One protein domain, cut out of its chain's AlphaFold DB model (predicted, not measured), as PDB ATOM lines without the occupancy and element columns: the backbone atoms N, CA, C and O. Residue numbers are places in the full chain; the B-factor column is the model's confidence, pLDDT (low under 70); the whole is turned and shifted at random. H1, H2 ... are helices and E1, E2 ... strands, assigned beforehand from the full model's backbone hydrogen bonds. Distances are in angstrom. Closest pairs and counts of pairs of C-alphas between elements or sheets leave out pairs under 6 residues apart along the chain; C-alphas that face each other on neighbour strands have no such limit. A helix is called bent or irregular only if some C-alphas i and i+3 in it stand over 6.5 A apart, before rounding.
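What this domain is: This is residues 29 to 163 of the 305 residues of an uncharacterized protein of Myxococcaceae bacterium (UniProt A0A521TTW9). A strongly twisted sheet of five strands curls round one helix, H4; the short H3 packs on E1 and E2, and H1 packs on H3 at the far end from E5. H2 sits at the sheet's level beside E3 and E4. The 135 printed residues hold four named helices and five named strands, in the order H1 H2 E1 E2 H3 E3 E4 H4 E5, of mixed class; the mixed sheet runs E2 E1 E3 E4 E5. The whole is compact, with a radius of gyration of the C-alphas of 14.0 A and spans of 40 by 32 by 24 A.

Where its parts are: E2 is residues 83 to 87, E1 72 to 78 (19.1 A), E3 108 to 119 (30.2 A), E4 122 to 129 (21.2 A) and E5 159 to 162, ending at C-alpha 162 (171.174, -72.617, 17.705). H4 is residues 139 to 151 (19.2 A), H3 99 to 102, H2 61 to 65, and H1 38 to 47, beginning at C-alpha 38 (197.148, -80.712, 6.018).

How they stand to each other: E3 bends by 67 degrees at residue 112. E1 and E3 are antiparallel (N 75 and O 112, 2.9 A), as are the hairpins E1 and E2 (N 76 and O 84, 2.9 A) and E3 and E4 (N 115 and O 127, 2.9 A). E4 and E5 are parallel (N 160 and O 126, 2.8 A). H4, on one face of the sheet, makes two layers, a helix layer and a sheet layer; its closest C-alphas to E3 are Leu 142 and Ser 110, 5.8 A. E4, H4, E5 form a strand-helix-strand unit, two parallel neighbour strands joined through a helix, with a right-handed crossover; E2, H3, E3 form a split one, with E1 between its strands, also right-handed. H1 and H3 touch, closest C-alphas Val 38 and Ile 101, 5.7 A. In H1 and H2 every O i to N i+4 pair is within hydrogen-bond range, in H4 6 of 9; H3 is too short for such a pair. H4 is irregular: C-alphas 141 and 144 are 7.1 A apart.

The domain as a whole: The C-alphas farthest apart, of Ala 47 and Gly 157, are 41.7 A apart. The printed part has no cut. The links H1 to H2 and E2 to H3 are long. Sixteen residues are under pLDDT 70, among them 89 to 97.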
ATOM      1  N   ASP A  29     192.277 -71.101  25.730       70.94
ATOM      2  CA  ASP A  29     192.964 -72.310  25.306       70.94
ATOM      3  C   ASP A  29     192.225 -72.995  24.145       70.94
ATOM      4  O   ASP A  29     190.986 -73.056  24.095       70.94
ATOM      5  N   PRO A  30     192.967 -73.477  23.135       65.12
ATOM      6  CA  PRO A  30     192.368 -74.180  22.017       65.12
ATOM      7  C   PRO A  30     191.749 -75.498  22.491       65.12
ATOM      8  O   PRO A  30     192.451 -76.402  22.926       65.12
ATOM      9  N   ARG A  31     190.429 -75.627  22.325       66.75
ATOM     10  CA  ARG A  31     189.676 -76.835  22.696       66.75
ATOM     11  C   ARG A  31     190.040 -78.070  21.878       66.75
ATOM     12  O   ARG A  31     189.841 -79.184  22.339       66.75
ATOM     13  N   TYR A  32     190.535 -77.881  20.657       74.38
ATOM     14  CA  TYR A  32     190.909 -78.978  19.772       74.38
ATOM     15  C   TYR A  32     192.349 -78.784  19.299       74.38
ATOM     16  O   TYR A  32     192.636 -77.979  18.405       74.38
ATOM     17  N   LEU A  33     193.269 -79.547  19.886       66.12
ATOM     18  CA  LEU A  33     194.687 -79.589  19.525       66.12
ATOM     19  C   LEU A  33     194.914 -80.448  18.264       66.12
ATOM     20  O   LEU A  33     195.703 -81.385  18.257       66.12
ATOM     21  N   CYS A  34     194.222 -80.146  17.163       59.22
ATOM     22  CA  CYS A  34     194.444 -80.834  15.887       59.22
ATOM     23  C   CYS A  34     195.705 -80.309  15.184       59.22
ATOM     24  O   CYS A  34     195.602 -79.573  14.206       59.22
ATOM     25  N   ARG A  35     196.896 -80.708  15.644       67.75
ATOM     26  CA  ARG A  35     198.134 -80.548  14.863       67.75
ATOM     27  C   ARG A  35     198.225 -81.681  13.848       67.75
ATOM     28  O   ARG A  35     198.755 -82.745  14.146       67.75
ATOM     29  N   VAL A  36     197.658 -81.467  12.667       74.69
ATOM     30  CA  VAL A  36     197.670 -82.449  11.574       74.69
ATOM     31  C   VAL A  36     198.360 -81.829  10.367       74.69
ATOM     32  O   VAL A  36     198.057 -80.689  10.014       74.69
ATOM     33  N   ASP A  37     199.259 -82.570   9.716       82.81
ATOM     34  CA  ASP A  37     199.770 -82.170   8.404       82.81
ATOM     35  C   ASP A  37     198.608 -82.138   7.401       82.81
ATOM     36  O   ASP A  37     198.010 -83.160   7.054       82.81
ATOM     37  N   VAL A  38     198.259 -80.935   6.949       89.25
ATOM     38  CA  VAL A  38     197.148 -80.712   6.018       89.25
ATOM     39  C   VAL A  38     197.507 -81.026   4.574       89.25
ATOM     40  O   VAL A  38     196.612 -81.065   3.730       89.25
ATOM     41  N   THR A  39     198.782 -81.251   4.259       91.50
ATOM     42  CA  THR A  39     199.250 -81.551   2.900       91.50
ATOM     43  C   THR A  39     198.567 -82.790   2.309       91.50
ATOM     44  O   THR A  39     197.925 -82.647   1.260       91.50
ATOM     45  N   PRO A  40     198.592 -83.975   2.960       88.75
ATOM     46  CA  PRO A  40     197.877 -85.151   2.461       88.75
ATOM     47  C   PRO A  40     196.361 -84.930   2.393       88.75
ATOM     48  O   PRO A  40     195.714 -85.372   1.447       88.75
ATOM     49  N   LEU A  41     195.791 -84.174   3.338       85.31
ATOM     50  CA  LEU A  41     194.354 -83.889   3.381       85.31
ATOM     51  C   LEU A  41     193.915 -83.000   2.208       85.31
ATOM     52  O   LEU A  41     192.889 -83.250   1.580       85.31
ATOM     53  N   ARG A  42     194.712 -81.985   1.859       90.00
ATOM     54  CA  ARG A  42     194.486 -81.126   0.686       90.00
ATOM     55  C   ARG A  42     194.654 -81.889  -0.621       90.00
ATOM     56  O   ARG A  42     193.904 -81.631  -1.560       90.00
ATOM     57  N   ALA A  43     195.621 -82.803  -0.697       89.69
ATOM     58  CA  ALA A  43     195.790 -83.666  -1.859       89.69
ATOM     59  C   ALA A  43     194.570 -84.581  -2.048       89.69
ATOM     60  O   ALA A  43     194.006 -84.610  -3.141       89.69
ATOM     61  N   ALA A  44     194.107 -85.237  -0.979       83.94
ATOM     62  CA  ALA A  44     192.908 -86.077  -0.997       83.94
ATOM     63  C   ALA A  44     191.653 -85.282  -1.390       83.94
ATOM     64  O   ALA A  44     190.890 -85.708  -2.252       83.94
ATOM     65  N   LEU A  45     191.489 -84.082  -0.829       84.88
ATOM     66  CA  LEU A  45     190.405 -83.169  -1.177       84.88
ATOM     67  C   LEU A  45     190.387 -82.835  -2.675       84.88
ATOM     68  O   LEU A  45     189.343 -82.939  -3.313       84.88
ATOM     69  N   ARG A  46     191.540 -82.458  -3.247       88.81
ATOM     70  CA  ARG A  46     191.667 -82.168  -4.686       88.81
ATOM     71  C   ARG A  46     191.392 -83.403  -5.538       88.81
ATOM     72  O   ARG A  46     190.711 -83.289  -6.551       88.81
ATOM     73  N   ALA A  47     191.888 -84.571  -5.127       87.31
ATOM     74  CA  ALA A  47     191.647 -85.835  -5.823       87.31
ATOM     75  C   ALA A  47     190.154 -86.200  -5.861       87.31
ATOM     76  O   ALA A  47     189.686 -86.781  -6.835       87.31
ATOM     77  N   ALA A  48     189.395 -85.796  -4.841       81.38
ATOM     78  CA  ALA A  48     187.949 -85.954  -4.784       81.38
ATOM     79  C   ALA A  48     187.184 -84.844  -5.552       81.38
ATOM     80  O   ALA A  48     185.959 -84.824  -5.562       81.38
ATOM     81  N   GLY A  49     187.873 -83.899  -6.205       86.12
ATOM     82  CA  GLY A  49     187.253 -82.774  -6.920       86.12
ATOM     83  C   GLY A  49     186.874 -81.584  -6.030       86.12
ATOM     84  O   GLY A  49     186.169 -80.677  -6.472       86.12
ATOM     85  N   GLY A  50     187.324 -81.566  -4.773       84.94
ATOM     86  CA  GLY A  50     187.208 -80.417  -3.880       84.94
ATOM     87  C   GLY A  50     188.220 -79.316  -4.210       84.94
ATOM     88  O   GLY A  50     189.287 -79.560  -4.773       84.94
ATOM     89  N   ASP A  51     187.903 -78.085  -3.807       87.50
ATOM     90  CA  ASP A  51     188.753 -76.913  -4.047       87.50
ATOM     91  C   ASP A  51     189.035 -76.156  -2.732       87.50
ATOM     92  O   ASP A  51     188.116 -75.563  -2.154       87.50
ATOM     93  N   PRO A  52     190.289 -76.165  -2.231       87.88
ATOM     94  CA  PRO A  52     190.694 -75.384  -1.062       87.88
ATOM     95  C   PRO A  52     190.598 -73.863  -1.253       87.88
ATOM     96  O   PRO A  52     190.529 -73.142  -0.260       87.88
ATOM     97  N   SER A  53     190.605 -73.359  -2.493       90.25
ATOM     98  CA  SER A  53     190.529 -71.917  -2.774       90.25
ATOM     99  C   SER A  53     189.174 -71.312  -2.382       90.25
ATOM    100  O   SER A  53     189.066 -70.113  -2.140       90.25
ATOM    101  N   ARG A  54     188.149 -72.159  -2.223       90.06
ATOM    102  CA  ARG A  54     186.800 -71.780  -1.775       90.06
ATOM    103  C   ARG A  54     186.705 -71.493  -0.273       90.06
ATOM    104  O   ARG A  54     185.615 -71.185   0.209       90.06
ATOM    105  N   ILE A  55     187.804 -71.629   0.472       92.69
ATOM    106  CA  ILE A  55     187.869 -71.278   1.893       92.69
ATOM    107  C   ILE A  55     187.997 -69.761   2.014       92.69
ATOM    108  O   ILE A  55     189.015 -69.178   1.641       92.69
ATOM    109  N   VAL A  56     186.982 -69.130   2.595       95.19
ATOM    110  CA  VAL A  56     186.967 -67.691   2.865       95.19
ATOM    111  C   VAL A  56     187.442 -67.452   4.297       95.19
ATOM    112  O   VAL A  56     187.129 -68.231   5.199       95.19
ATOM    113  N   ARG A  57     188.198 -66.373   4.523       97.06
ATOM    114  CA  ARG A  57     188.671 -65.952   5.853       97.06
ATOM    115  C   ARG A  57     188.173 -64.539   6.167       97.06
ATOM    116  O   ARG A  57     188.908 -63.584   5.930       97.06
ATOM    117  N   PRO A  58     186.917 -64.386   6.623       97.50
ATOM    118  CA  PRO A  58     186.372 -63.079   6.957       97.50
ATOM    119  C   PRO A  58     187.157 -62.441   8.106       97.50
ATOM    120  O   PRO A  58     187.360 -63.070   9.144       97.50
ATOM    121  N   THR A  59     187.571 -61.189   7.924       97.31
ATOM    122  CA  THR A  59     188.227 -60.372   8.960       97.31
ATOM    123  C   THR A  59     187.358 -59.204   9.429       97.31
ATOM    124  O   THR A  59     187.686 -58.568  10.426       97.31
ATOM    125  N   ASP A  60     186.257 -58.924   8.729       97.69
ATOM    126  CA  ASP A  60     185.339 -57.805   8.955       97.69
ATOM    127  C   ASP A  60     183.932 -58.104   8.382       97.69
ATOM    128  O   ASP A  60     183.664 -59.193   7.856       97.69
ATOM    129  N   LEU A  61     183.017 -57.128   8.476       97.50
ATOM    130  CA  LEU A  61     181.667 -57.225   7.910       97.50
ATOM    131  C   LEU A  61     181.663 -57.432   6.389       97.50
ATOM    132  O   LEU A  61     180.825 -58.187   5.897       97.50
ATOM    133  N   ALA A  62     182.585 -56.813   5.645       97.38
ATOM    134  CA  ALA A  62     182.641 -56.962   4.193       97.38
ATOM    135  C   ALA A  62     182.940 -58.422   3.817       97.38
ATOM    136  O   ALA A  62     182.227 -59.011   3.000       97.38
ATOM    137  N   GLY A  63     183.903 -59.046   4.501       96.88
ATOM    138  CA  GLY A  63     184.222 -60.464   4.354       96.88
ATOM    139  C   GLY A  63     183.050 -61.392   4.685       96.88
ATOM    140  O   GLY A  63     182.855 -62.397   4.004       96.88
ATOM    141  N   LEU A  64     182.229 -61.055   5.687       97.50
ATOM    142  CA  LEU A  64     181.015 -61.819   6.005       97.50
ATOM    143  C   LEU A  64     179.925 -61.647   4.936       97.50
ATOM    144  O   LEU A  64     179.260 -62.618   4.581       97.50
ATOM    145  N   THR A  65     179.758 -60.443   4.384       97.06
ATOM    146  CA  THR A  65     178.775 -60.175   3.315       97.06
ATOM    147  C   THR A  65     179.174 -60.752   1.955       97.06
ATOM    148  O   THR A  65     178.329 -60.893   1.075       97.06
ATOM    149  N   ALA A  66     180.437 -61.154   1.782       95.94
ATOM    150  CA  ALA A  66     180.870 -61.913   0.611       95.94
ATOM    151  C   ALA A  66     180.315 -63.353   0.598       95.94
ATOM    152  O   ALA A  66     180.310 -64.009  -0.445       95.94
ATOM    153  N   LEU A  67     179.833 -63.859   1.740       95.94
ATOM    154  CA  LEU A  67     179.159 -65.151   1.817       95.94
ATOM    155  C   LEU A  67     177.761 -65.061   1.199       95.94
ATOM    156  O   LEU A  67     177.072 -64.048   1.315       95.94
ATOM    157  N   ALA A  68     177.308 -66.143   0.566       95.81
ATOM    158  CA  ALA A  68     175.953 -66.209   0.026       95.81
ATOM    159  C   ALA A  68     174.917 -66.042   1.156       95.81
ATOM    160  O   ALA A  68     174.884 -66.847   2.090       95.81
ATOM    161  N   SER A  69     174.087 -64.998   1.061       97.06
ATOM    162  CA  SER A  69     173.127 -64.619   2.106       97.06
ATOM    163  C   SER A  69     172.170 -65.773   2.436       97.06
ATOM    164  O   SER A  69     171.597 -66.392   1.542       97.06
ATOM    165  N   GLY A  70     172.026 -66.091   3.725       95.88
ATOM    166  CA  GLY A  70     171.168 -67.161   4.249       95.88
ATOM    167  C   GLY A  70     171.688 -68.587   4.039       95.88
ATOM    168  O   GLY A  70     171.111 -69.523   4.589       95.88
ATOM    169  N   ARG A  71     172.781 -68.784   3.293       94.94
ATOM    170  CA  ARG A  71     173.376 -70.110   3.093       94.94
ATOM    171  C   ARG A  71     174.198 -70.517   4.314       94.94
ATOM    172  O   ARG A  71     174.928 -69.704   4.876       94.94
ATOM    173  N   ARG A  72     174.114 -71.797   4.686       93.31
ATOM    174  CA  ARG A  72     174.933 -72.396   5.744       93.31
ATOM    175  C   ARG A  72     176.298 -72.840   5.203       93.31
ATOM    176  O   ARG A  72     176.389 -73.482   4.159       93.31
ATOM    177  N   PHE A  73     177.347 -72.540   5.954       93.56
ATOM    178  CA  PHE A  73     178.742 -72.904   5.719       93.56
ATOM    179  C   PHE A  73     179.267 -73.685   6.925       93.56
ATOM    180  O   PHE A  73     178.752 -73.534   8.031       93.56
ATOM    181  N   LYS A  74     180.314 -74.493   6.738       92.50
ATOM    182  CA  LYS A  74     181.136 -74.950   7.868       92.50
ATOM    183  C   LYS A  74     182.074 -73.830   8.280       92.50
ATOM    184  O   LYS A  74     182.544 -73.095   7.410       92.50
ATOM    185  N   PHE A  75     182.414 -73.753   9.559       95.19
ATOM    186  CA  PHE A  75     183.453 -72.847  10.030       95.19
ATOM    187  C   PHE A  75     184.389 -73.486  11.055       95.19
ATOM    188  O   PHE A  75     184.043 -74.452  11.736       95.19
ATOM    189  N   VAL A  76     185.568 -72.880  11.184       94.94
ATOM    190  CA  VAL A  76     186.455 -73.003  12.345       94.94
ATOM    191  C   VAL A  76     186.881 -71.621  12.811       94.94
ATOM    192  O   VAL A  76     187.084 -70.714  12.003       94.94
ATOM    193  N   LEU A  77     187.067 -71.489  14.115       96.12
ATOM    194  CA  LEU A  77     187.810 -70.408  14.737       96.12
ATOM    195  C   LEU A  77     189.131 -70.985  15.245       96.12
ATOM    196  O   LEU A  77     189.130 -71.842  16.130       96.12
ATOM    197  N   THR A  78     190.254 -70.546  14.684       94.56
ATOM    198  CA  THR A  78     191.574 -71.069  15.068       94.56
ATOM    199  C   THR A  78     191.990 -70.620  16.475       94.56
ATOM    200  O   THR A  78     191.391 -69.724  17.075       94.56
ATOM    201  N   GLY A  79     193.067 -71.209  16.998       88.12
ATOM    202  CA  GLY A  79     193.747 -70.817  18.235       88.12
ATOM    203  C   GLY A  79     194.149 -69.342  18.266       88.12
ATOM    204  O   GLY A  79     194.134 -68.733  19.332       88.12
ATOM    205  N   ALA A  80     194.421 -68.756  17.097       92.06
ATOM    206  CA  ALA A  80     194.740 -67.341  16.924       92.06
ATOM    207  C   ALA A  80     193.496 -66.440  16.768       92.06
ATOM    208  O   ALA A  80     193.635 -65.242  16.547       92.06
ATOM    209  N   GLY A  81     192.281 -66.997  16.843       93.69
ATOM    210  CA  GLY A  81     191.033 -66.249  16.675       93.69
ATOM    211  C   GLY A  81     190.668 -65.936  15.220       93.69
ATOM    212  O   GLY A  81     189.761 -65.141  14.988       93.69
ATOM    213  N   ALA A  82     191.337 -66.550  14.239       96.00
ATOM    214  CA  ALA A  82     191.002 -66.364  12.830       96.00
ATOM    215  C   ALA A  82     189.804 -67.239  12.441       96.00
ATOM    216  O   ALA A  82     189.819 -68.453  12.665       96.00
ATOM    217  N   LEU A  83     188.779 -66.629  11.845       97.31
ATOM    218  CA  LEU A  83     187.613 -67.330  11.314       97.31
ATOM    219  C   LEU A  83     187.908 -67.819   9.892       97.31
ATOM    220  O   LEU A  83     188.320 -67.039   9.033       97.31
ATOM    221  N   ALA A  84     187.658 -69.097   9.627       96.62
ATOM    222  CA  ALA A  84     187.685 -69.662   8.282       96.62
ATOM    223  C   ALA A  84     186.375 -70.397   8.005       96.62
ATOM    224  O   ALA A  84     185.898 -71.155   8.851       96.62
ATOM    225  N   VAL A  85     185.799 -70.178   6.824       95.31
ATOM    226  CA  VAL A  85     184.506 -70.740   6.415       95.31
ATOM    227  C   VAL A  85     184.606 -71.424   5.054       95.31
ATOM    228  O   VAL A  85     185.337 -70.962   4.177       95.31
ATOM    229  N   ALA A  86     183.861 -72.514   4.856       92.75
ATOM    230  CA  ALA A  86     183.750 -73.179   3.555       92.75
ATOM    231  C   ALA A  86     182.342 -73.744   3.286       92.75
ATOM    232  O   ALA A  86     181.612 -74.061   4.231       92.75
ATOM    233  N   PRO A  87     181.947 -73.896   2.006       88.56
ATOM    234  CA  PRO A  87     180.655 -74.474   1.623       88.56
ATOM    235  C   PRO A  87     180.442 -75.914   2.134       88.56
ATOM    236  O   PRO A  87     181.401 -76.666   2.321       88.56
ATOM    237  N   LEU A  88     179.177 -76.315   2.330       75.12
ATOM    238  CA  LEU A  88     178.799 -77.657   2.798       75.12
ATOM    239  C   LEU A  88     178.869 -78.740   1.699       75.12
ATOM    240  O   LEU A  88     178.719 -78.425   0.519       75.12
ATOM    241  N   PRO A  89     179.013 -80.032   2.076       60.62
ATOM    242  CA  PRO A  89     179.095 -81.141   1.124       60.62
ATOM    243  C   PRO A  89     177.798 -81.438   0.363       60.62
ATOM    244  O   PRO A  89     177.856 -82.024  -0.708       60.62
ATOM    245  N   SER A  90     176.618 -81.035   0.848       60.50
ATOM    246  CA  SER A  90     175.376 -81.168   0.058       60.50
ATOM    247  C   SER A  90     175.451 -80.411  -1.274       60.50
ATOM    248  O   SER A  90     174.777 -80.776  -2.230       60.50
ATOM    249  N   ASP A  91     176.335 -79.414  -1.348       56.91
ATOM    250  CA  ASP A  91     176.622 -78.624  -2.542       56.91
ATOM    251  C   ASP A  91     177.931 -79.061  -3.238       56.91
ATOM    252  O   ASP A  91     178.365 -78.431  -4.206       56.91
ATOM    253  N   ALA A  92     178.603 -80.087  -2.697       57.97
ATOM    254  CA  ALA A  92     179.858 -80.673  -3.166       57.97
ATOM    255  C   ALA A  92     180.087 -82.044  -2.465       57.97
ATOM    256  O   ALA A  92     180.775 -82.104  -1.447       57.97
ATOM    257  N   PRO A  93     179.499 -83.154  -2.944       56.16
ATOM    258  CA  PRO A  93     179.402 -84.424  -2.197       56.16
ATOM    259  C   PRO A  93     180.748 -85.077  -1.848       56.16
ATOM    260  O   PRO A  93     180.827 -85.881  -0.926       56.16
ATOM    261  N   HIS A  94     181.816 -84.687  -2.536       56.78
ATOM    262  CA  HIS A  94     183.182 -85.157  -2.302       56.78
ATOM    263  C   HIS A  94     183.993 -84.272  -1.345       56.78
ATOM    264  O   HIS A  94     185.164 -84.520  -1.070       56.78
ATOM    265  N   ASN A  95     183.374 -83.209  -0.842       56.50
ATOM    266  CA  ASN A  95     184.020 -82.176  -0.054       56.50
ATOM    267  C   ASN A  95     183.896 -82.502   1.434       56.50
ATOM    268  O   ASN A  95     183.310 -81.756   2.226       56.50
ATOM    269  N   GLU A  96     184.445 -83.650   1.824       59.97
ATOM    270  CA  GLU A  96     184.614 -84.010   3.225       59.97
ATOM    271  C   GLU A  96     185.747 -83.156   3.811       59.97
ATOM    272  O   GLU A  96     186.845 -83.614   4.106       59.97
ATOM    273  N   TYR A  97     185.507 -81.844   3.906       61.69
ATOM    274  CA  TYR A  97     186.432 -80.918   4.532       61.69
ATOM    275  C   TYR A  97     186.564 -81.312   5.996       61.69
ATOM    276  O   TYR A  97     185.712 -81.001   6.836       61.69
ATOM    277  N   VAL A  98     187.645 -82.024   6.270       70.94
ATOM    278  CA  VAL A  98     188.204 -82.199   7.595       70.94
ATOM    279  C   VAL A  98     188.577 -80.803   8.085       70.94
ATOM    280  O   VAL A  98     189.313 -80.062   7.433       70.94
ATOM    281  N   HIS A  99     188.025 -80.411   9.226       83.19
ATOM    282  CA  HIS A  99     188.284 -79.117   9.844       83.19
ATOM    283  C   HIS A  99     189.781 -78.752   9.986       83.19
ATOM    284  O   HIS A  99     190.078 -77.560   9.897       83.19
ATOM    285  N   PRO A 100     190.738 -79.704  10.076       84.12
ATOM    286  CA  PRO A 100     192.158 -79.410   9.888       84.12
ATOM    287  C   PRO A 100     192.487 -78.577   8.641       84.12
ATOM    288  O   PRO A 100     193.289 -77.659   8.741       84.12
ATOM    289  N   ILE A 101     191.855 -78.814   7.482       90.06
ATOM    290  CA  ILE A 101     192.101 -78.010   6.269       90.06
ATOM    291  C   ILE A 101     191.618 -76.565   6.464       90.06
ATOM    292  O   ILE A 101     192.308 -75.636   6.038       90.06
ATOM    293  N   LEU A 102     190.458 -76.370   7.106       91.31
ATOM    294  CA  LEU A 102     189.924 -75.038   7.415       91.31
ATOM    295  C   LEU A 102     190.845 -74.278   8.374       91.31
ATOM    296  O   LEU A 102     191.102 -73.092   8.172       91.31
ATOM    297  N   GLY A 103     191.354 -74.976   9.392       91.31
ATOM    298  CA  GLY A 103     192.273 -74.430  10.388       91.31
ATOM    299  C   GLY A 103     193.727 -74.360   9.925       91.31
ATOM    300  O   GLY A 103     194.561 -73.889  10.686       91.31
ATOM    301  N   ASP A 104     194.039 -74.826   8.712       91.44
ATOM    302  CA  ASP A 104     195.410 -74.963   8.196       91.44
ATOM    303  C   ASP A 104     196.343 -75.755   9.138       91.44
ATOM    304  O   ASP A 104     197.511 -75.428   9.311       91.44
ATOM    305  N   GLY A 105     195.797 -76.772   9.814       87.88
ATOM    306  CA  GLY A 105     196.513 -77.589  10.802       87.88
ATOM    307  C   GLY A 105     196.765 -76.886  12.140       87.88
ATOM    308  O   GLY A 105     197.397 -77.462  13.026       87.88
ATOM    309  N   ALA A 106     196.283 -75.651  12.310       88.69
ATOM    310  CA  ALA A 106     196.358 -74.942  13.577       88.69
ATOM    311  C   ALA A 106     195.331 -75.497  14.584       88.69
ATOM    312  O   ALA A 106     194.276 -76.003  14.185       88.69
ATOM    313  N   PRO A 107     195.583 -75.338  15.898       88.56
ATOM    314  CA  PRO A 107     194.587 -75.631  16.921       88.56
ATOM    315  C   PRO A 107     193.277 -74.874  16.671       88.56
ATOM    316  O   PRO A 107     193.288 -73.763  16.135       88.56
ATOM    317  N   VAL A 108     192.148 -75.447  17.081       90.69
ATOM    318  CA  VAL A 108     190.807 -74.886  16.867       90.69
ATOM    319  C   VAL A 108     190.153 -74.600  18.220       90.69
ATOM    320  O   VAL A 108     190.118 -75.457  19.098       90.69
ATOM    321  N   ARG A 109     189.632 -73.381  18.402       90.56
ATOM    322  CA  ARG A 109     188.879 -72.964  19.600       90.56
ATOM    323  C   ARG A 109     187.400 -73.322  19.503       90.56
ATOM    324  O   ARG A 109     186.766 -73.619  20.509       90.56
ATOM    325  N   SER A 110     186.846 -73.228  18.299       92.94
ATOM    326  CA  SER A 110     185.422 -73.414  18.030       92.94
ATOM    327  C   SER A 110     185.211 -73.864  16.591       92.94
ATOM    328  O   SER A 110     185.989 -73.507  15.708       92.94
ATOM    329  N   ALA A 111     184.159 -74.632  16.348       92.88
ATOM    330  CA  ALA A 111     183.779 -75.098  15.026       92.88
ATOM    331  C   ALA A 111     182.269 -75.345  14.973       92.88
ATOM    332  O   ALA A 111     181.617 -75.424  16.013       92.88
ATOM    333  N   GLY A 112     181.719 -75.475  13.769       92.31
ATOM    334  CA  GLY A 112     180.296 -75.748  13.584       92.31
ATOM    335  C   GLY A 112     179.770 -75.248  12.246       92.31
ATOM    336  O   GLY A 112     180.516 -75.141  11.265       92.31
ATOM    337  N   GLY A 113     178.477 -74.937  12.217       93.56
ATOM    338  CA  GLY A 113     177.817 -74.252  11.114       93.56
ATOM    339  C   GLY A 113     177.705 -72.750  11.339       93.56
ATOM    340  O   GLY A 113     177.526 -72.288  12.464       93.56
ATOM    341  N   ILE A 114     177.817 -71.985  10.255       96.38
ATOM    342  CA  ILE A 114     177.534 -70.549  10.231       96.38
ATOM    343  C   ILE A 114     176.655 -70.215   9.028       96.38
ATOM    344  O   ILE A 114     176.950 -70.628   7.908       96.38
ATOM    345  N   ALA A 115     175.593 -69.444   9.232       97.12
ATOM    346  CA  ALA A 115     174.807 -68.843   8.162       97.12
ATOM    347  C   ALA A 115     174.701 -67.336   8.392       97.12
ATOM    348  O   ALA A 115     174.377 -66.894   9.492       97.12
ATOM    349  N   VAL A 116     174.977 -66.539   7.361       97.88
ATOM    350  CA  VAL A 116     174.951 -65.071   7.444       97.88
ATOM    351  C   VAL A 116     173.848 -64.553   6.538       97.88
ATOM    352  O   VAL A 116     173.898 -64.761   5.332       97.88
ATOM    353  N   THR A 117     172.855 -63.866   7.095       98.31
ATOM    354  CA  THR A 117     171.856 -63.111   6.335       98.31
ATOM    355  C   THR A 117     172.278 -61.652   6.271       98.31
ATOM    356  O   THR A 117     172.562 -61.019   7.291       98.31
ATOM    357  N   HIS A 118     172.305 -61.108   5.062       97.88
ATOM    358  CA  HIS A 118     172.611 -59.709   4.798       97.88
ATOM    359  C   HIS A 118     171.804 -59.174   3.612       97.88
ATOM    360  O   HIS A 118     171.339 -59.942   2.767       97.88
ATOM    361  N   ASP A 119     171.630 -57.853   3.592       96.88
ATOM    362  CA  ASP A 119     171.038 -57.083   2.495       96.88
ATOM    363  C   ASP A 119     171.838 -55.788   2.309       96.88
ATOM    364  O   ASP A 119     172.190 -55.132   3.292       96.88
ATOM    365  N   ARG A 120     172.141 -55.428   1.055       94.50
ATOM    366  CA  ARG A 120     172.895 -54.211   0.684       94.50
ATOM    367  C   ARG A 120     174.168 -53.986   1.525       94.50
ATOM    368  O   ARG A 120     174.448 -52.868   1.948       94.50
ATOM    369  N   GLY A 121     174.921 -55.053   1.799       93.00
ATOM    370  CA  GLY A 121     176.169 -54.989   2.574       93.00
ATOM    371  C   GLY A 121     175.990 -54.843   4.091       93.00
ATOM    372  O   GLY A 121     176.976 -54.674   4.802       93.00
ATOM    373  N   ARG A 122     174.761 -54.930   4.614       95.81
ATOM    374  CA  ARG A 122     174.487 -54.921   6.057       95.81
ATOM    375  C   ARG A 122     174.097 -56.312   6.542       95.81
ATOM    376  O   ARG A 122     173.091 -56.864   6.098       95.81
ATOM    377  N   VAL A 123     174.852 -56.851   7.500       98.12
ATOM    378  CA  VAL A 123     174.516 -58.103   8.194       98.12
ATOM    379  C   VAL A 123     173.289 -57.875   9.079       98.12
ATOM    380  O   VAL A 123     173.306 -57.018   9.959       98.12
ATOM    381  N   SER A 124     172.215 -58.624   8.835       97.75
ATOM    382  CA  SER A 124     170.976 -58.568   9.621       97.75
ATOM    383  C   SER A 124     170.845 -59.734  10.596       97.75
ATOM    384  O   SER A 124     170.169 -59.597  11.615       97.75
ATOM    385  N   ARG A 125     171.486 -60.872  10.304       98.12
ATOM    386  CA  ARG A 125     171.471 -62.059  11.164       98.12
ATOM    387  C   ARG A 125     172.695 -62.934  10.920       98.12
ATOM    388  O   ARG A 125     173.092 -63.132   9.777       98.12
ATOM    389  N   VAL A 126     173.248 -63.510  11.979       98.12
ATOM    390  CA  VAL A 126     174.232 -64.593  11.921       98.12
ATOM    391  C   VAL A 126     173.714 -65.740  12.770       98.12
ATOM    392  O   VAL A 126     173.481 -65.563  13.959       98.12
ATOM    393  N   VAL A 127     173.522 -66.908  12.171       97.56
ATOM    394  CA  VAL A 127     173.157 -68.135  12.882       97.56
ATOM    395  C   VAL A 127     174.408 -68.988  13.030       97.56
ATOM    396  O   VAL A 127     175.058 -69.294  12.033       97.56
ATOM    397  N   LEU A 128     174.748 -69.346  14.264       96.31
ATOM    398  CA  LEU A 128     175.770 -70.332  14.593       96.31
ATOM    399  C   LEU A 128     175.087 -71.587  15.109       96.31
ATOM    400  O   LEU A 128     174.255 -71.497  16.007       96.31
ATOM    401  N   ASP A 129     175.485 -72.747  14.613       93.12
ATOM    402  CA  ASP A 129     175.026 -74.026  15.138       93.12
ATOM    403  C   ASP A 129     176.219 -74.933  15.446       93.12
ATOM    404  O   ASP A 129     177.286 -74.846  14.831       93.12
ATOM    405  N   ALA A 130     176.043 -75.801  16.437       88.75
ATOM    406  CA  ALA A 130     177.081 -76.720  16.885       88.75
ATOM    407  C   ALA A 130     177.103 -78.025  16.066       88.75
ATOM    408  O   ALA A 130     177.613 -79.038  16.541       88.75
ATOM    409  N   GLU A 131     176.530 -78.053  14.858       84.19
ATOM    410  CA  GLU A 131     176.510 -79.255  14.029       84.19
ATOM    411  C   GLU A 131     177.828 -79.382  13.251       84.19
ATOM    412  O   GLU A 131     177.997 -78.873  12.135       84.19
ATOM    413  N   SER A 132     178.770 -80.106  13.856       78.38
ATOM    414  CA  SER A 132     180.024 -80.531  13.242       78.38
ATOM    415  C   SER A 132     180.110 -82.055  13.196       78.38
ATOM    416  O   SER A 132     179.899 -82.729  14.196       78.38
ATOM    417  N   ARG A 133     180.467 -82.616  12.033       72.06
ATOM    418  CA  ARG A 133     180.786 -84.053  11.912       72.06
ATOM    419  C   ARG A 133     182.177 -84.411  12.437       72.06
ATOM    420  O   ARG A 133     182.473 -85.589  12.568       72.06
ATOM    421  N   SER A 134     183.053 -83.426  12.651       69.56
ATOM    422  CA  SER A 134     184.450 -83.683  13.042       69.56
ATOM    423  C   SER A 134     184.756 -83.313  14.485       69.56
ATOM    424  O   SER A 134     185.803 -83.706  14.983       69.56
ATOM    425  N   TYR A 135     183.889 -82.539  15.138       74.12
ATOM    426  CA  TYR A 135     184.087 -82.107  16.512       74.12
ATOM    427  C   TYR A 135     182.810 -82.280  17.313       74.12
ATOM    428  O   TYR A 135     181.720 -81.978  16.828       74.12
ATOM    429  N   CYS A 136     182.970 -82.680  18.569       71.31
ATOM    430  CA  CYS A 136     181.890 -82.648  19.542       71.31
ATOM    431  C   CYS A 136     181.723 -81.235  20.071       71.31
ATOM    432  O   CYS A 136     182.315 -80.835  21.073       71.31
ATOM    433  N   THR A 137     180.963 -80.453  19.317       77.75
ATOM    434  CA  THR A 137     180.650 -79.066  19.632       77.75
ATOM    435  C   THR A 137     179.315 -78.981  20.366       77.75
ATOM    436  O   THR A 137     178.367 -79.704  20.069       77.75
ATOM    437  N   ALA A 138     179.245 -78.068  21.330       82.06
ATOM    438  CA  ALA A 138     178.032 -77.688  22.055       82.06
ATOM    439  C   ALA A 138     177.785 -76.184  21.895       82.06
ATOM    440  O   ALA A 138     178.686 -75.455  21.463       82.06
ATOM    441  N   ALA A 139     176.605 -75.691  22.278       86.12
ATOM    442  CA  ALA A 139     176.298 -74.259  22.221       86.12
ATOM    443  C   ALA A 139     177.356 -73.423  22.971       86.12
ATOM    444  O   ALA A 139     177.810 -72.383  22.494       86.12
ATOM    445  N   GLU A 140     177.847 -73.929  24.102       84.56
ATOM    446  CA  GLU A 140     178.895 -73.309  24.914       84.56
ATOM    447  C   GLU A 140     180.234 -73.211  24.173       84.56
ATOM    448  O   GLU A 140     180.974 -72.245  24.373       84.56
ATOM    449  N   SER A 141     180.545 -74.164  23.286       87.56
ATOM    450  CA  SER A 141     181.770 -74.129  22.472       87.56
ATOM    451  C   SER A 141     181.759 -73.048  21.393       87.56
ATOM    452  O   SER A 141     182.805 -72.743  20.822       87.56
ATOM    453  N   LEU A 142     180.608 -72.424  21.129       93.00
ATOM    454  CA  LEU A 142     180.463 -71.356  20.137       93.00
ATOM    455  C   LEU A 142     180.734 -69.962  20.723       93.00
ATOM    456  O   LEU A 142     180.869 -68.998  19.967       93.00
ATOM    457  N   ARG A 143     180.887 -69.829  22.053       93.06
ATOM    458  CA  ARG A 143     181.160 -68.537  22.718       93.06
ATOM    459  C   ARG A 143     182.383 -67.793  22.152       93.06
ATOM    460  O   ARG A 143     182.260 -66.586  21.933       93.06
ATOM    461  N   PRO A 144     183.536 -68.440  21.872       94.31
ATOM    462  CA  PRO A 144     184.668 -67.758  21.245       94.31
ATOM    463  C   PRO A 144     184.316 -67.161  19.875       94.31
ATOM    464  O   PRO A 144     184.706 -66.034  19.579       94.31
ATOM    465  N   THR A 145     183.517 -67.869  19.073       96.25
ATOM    466  CA  THR A 145     183.072 -67.407  17.749       96.25
ATOM    467  C   THR A 145     182.122 -66.225  17.860       96.25
ATOM    468  O   THR A 145     182.278 -65.252  17.129       96.25
ATOM    469  N   VAL A 146     181.197 -66.240  18.828       96.50
ATOM    470  CA  VAL A 146     180.337 -65.081  19.123       96.50
ATOM    471  C   VAL A 146     181.184 -63.843  19.442       96.50
ATOM    472  O   VAL A 146     180.917 -62.763  18.919       96.50
ATOM    473  N   ARG A 147     182.237 -63.983  20.262       95.75
ATOM    474  CA  ARG A 147     183.157 -62.871  20.568       95.75
ATOM    475  C   ARG A 147     183.896 -62.377  19.324       95.75
ATOM    476  O   ARG A 147     183.966 -61.168  19.120       95.75
ATOM    477  N   ALA A 148     184.399 -63.290  18.492       96.44
ATOM    478  CA  ALA A 148     185.091 -62.943  17.253       96.44
ATOM    479  C   ALA A 148     184.178 -62.180  16.275       96.44
ATOM    480  O   ALA A 148     184.570 -61.139  15.759       96.44
ATOM    481  N   LEU A 149     182.932 -62.626  16.092       97.69
ATOM    482  CA  LEU A 149     181.953 -61.939  15.241       97.69
ATOM    483  C   LEU A 149     181.625 -60.531  15.750       97.69
ATOM    484  O   LEU A 149     181.537 -59.592  14.963       97.69
ATOM    485  N   ARG A 150     181.500 -60.355  17.070       97.38
ATOM    486  CA  ARG A 150     181.314 -59.023  17.665       97.38
ATOM    487  C   ARG A 150     182.518 -58.116  17.421       97.38
ATOM    488  O   ARG A 150     182.330 -56.944  17.116       97.38
ATOM    489  N   ALA A 151     183.736 -58.651  17.510       96.12
ATOM    490  CA  ALA A 151     184.953 -57.901  17.195       96.12
ATOM    491  C   ALA A 151     185.029 -57.487  15.712       96.12
ATOM    492  O   ALA A 151     185.612 -56.454  15.405       96.12
ATOM    493  N   MET A 152     184.390 -58.240  14.810       97.31
ATOM    494  CA  MET A 152     184.233 -57.878  13.394       97.31
ATOM    495  C   MET A 152     183.129 -56.837  13.141       97.31
ATOM    496  O   MET A 152     182.963 -56.415  11.999       97.31
ATOM    497  N   GLY A 153     182.368 -56.431  14.165       97.12
ATOM    498  CA  GLY A 153     181.283 -55.450  14.054       97.12
ATOM    499  C   GLY A 153     179.879 -56.044  13.903       97.12
ATOM    500  O   GLY A 153     178.949 -55.311  13.576       97.12
ATOM    501  N   VAL A 154     179.686 -57.351  14.121       97.56
ATOM    502  CA  VAL A 154     178.338 -57.942  14.143       97.56
ATOM    503  C   VAL A 154     177.636 -57.569  15.450       97.56
ATOM    504  O   VAL A 154     178.119 -57.877  16.542       97.56
ATOM    505  N   GLU A 155     176.468 -56.940  15.336       97.69
ATOM    506  CA  GLU A 155     175.634 -56.575  16.482       97.69
ATOM    507  C   GLU A 155     175.255 -57.799  17.321       97.69
ATOM    508  O   GLU A 155     174.857 -58.837  16.790       97.69
ATOM    509  N   ALA A 156     175.323 -57.682  18.651       96.62
ATOM    510  CA  ALA A 156     175.080 -58.817  19.546       96.62
ATOM    511  C   ALA A 156     173.680 -59.429  19.357       96.62
ATOM    512  O   ALA A 156     173.539 -60.647  19.375       96.62
ATOM    513  N   GLY A 157     172.664 -58.591  19.116       96.62
ATOM    514  CA  GLY A 157     171.292 -59.035  18.848       96.62
ATOM    515  C   GLY A 157     171.089 -59.691  17.478       96.62
ATOM    516  O   GLY A 157     170.063 -60.328  17.262       96.62
ATOM    517  N   ALA A 158     172.051 -59.565  16.557       97.56
ATOM    518  CA  ALA A 158     172.008 -60.229  15.258       97.56
ATOM    519  C   ALA A 158     172.560 -61.664  15.313       97.56
ATOM    520  O   ALA A 158     172.338 -62.428  14.375       97.56
ATOM    521  N   ILE A 159     173.273 -62.046  16.380       98.06
ATOM    522  CA  ILE A 159     173.887 -63.372  16.514       98.06
ATOM    523  C   ILE A 159     172.925 -64.311  17.243       98.06
ATOM    524  O   ILE A 159     172.598 -64.113  18.410       98.06
ATOM    525  N   VAL A 160     172.511 -65.372  16.561       97.06
ATOM    526  CA  VAL A 160     171.685 -66.449  17.105       97.06
ATOM    527  C   VAL A 160     172.551 -67.694  17.226       97.06
ATOM    528  O   VAL A 160     173.154 -68.123  16.246       97.06
ATOM    529  N   VAL A 161     172.614 -68.277  18.421       94.44
ATOM    530  CA  VAL A 161     173.266 -69.570  18.649       94.44
ATOM    531  C   VAL A 161     172.182 -70.635  18.747       94.44
ATOM    532  O   VAL A 161     171.442 -70.685  19.726       94.44
ATOM    533  N   GLU A 162     172.073 -71.470  17.723       92.62
ATOM    534  CA  GLU A 162     171.174 -72.617  17.705       92.62
ATOM    535  C   GLU A 162     171.850 -73.781  18.431       92.62
ATOM    536  O   GLU A 162     172.764 -74.442  17.932       92.62
ATOM    537  N   GLY A 163     171.418 -73.993  19.673       68.56
ATOM    538  CA  GLY A 163     171.854 -75.116  20.481       68.56
ATOM    539  C   GLY A 163     171.073 -76.376  20.134       68.56
ATOM    540  O   GLY A 163     169.845 -76.372  20.084       68.56
TER     541      GLY A 163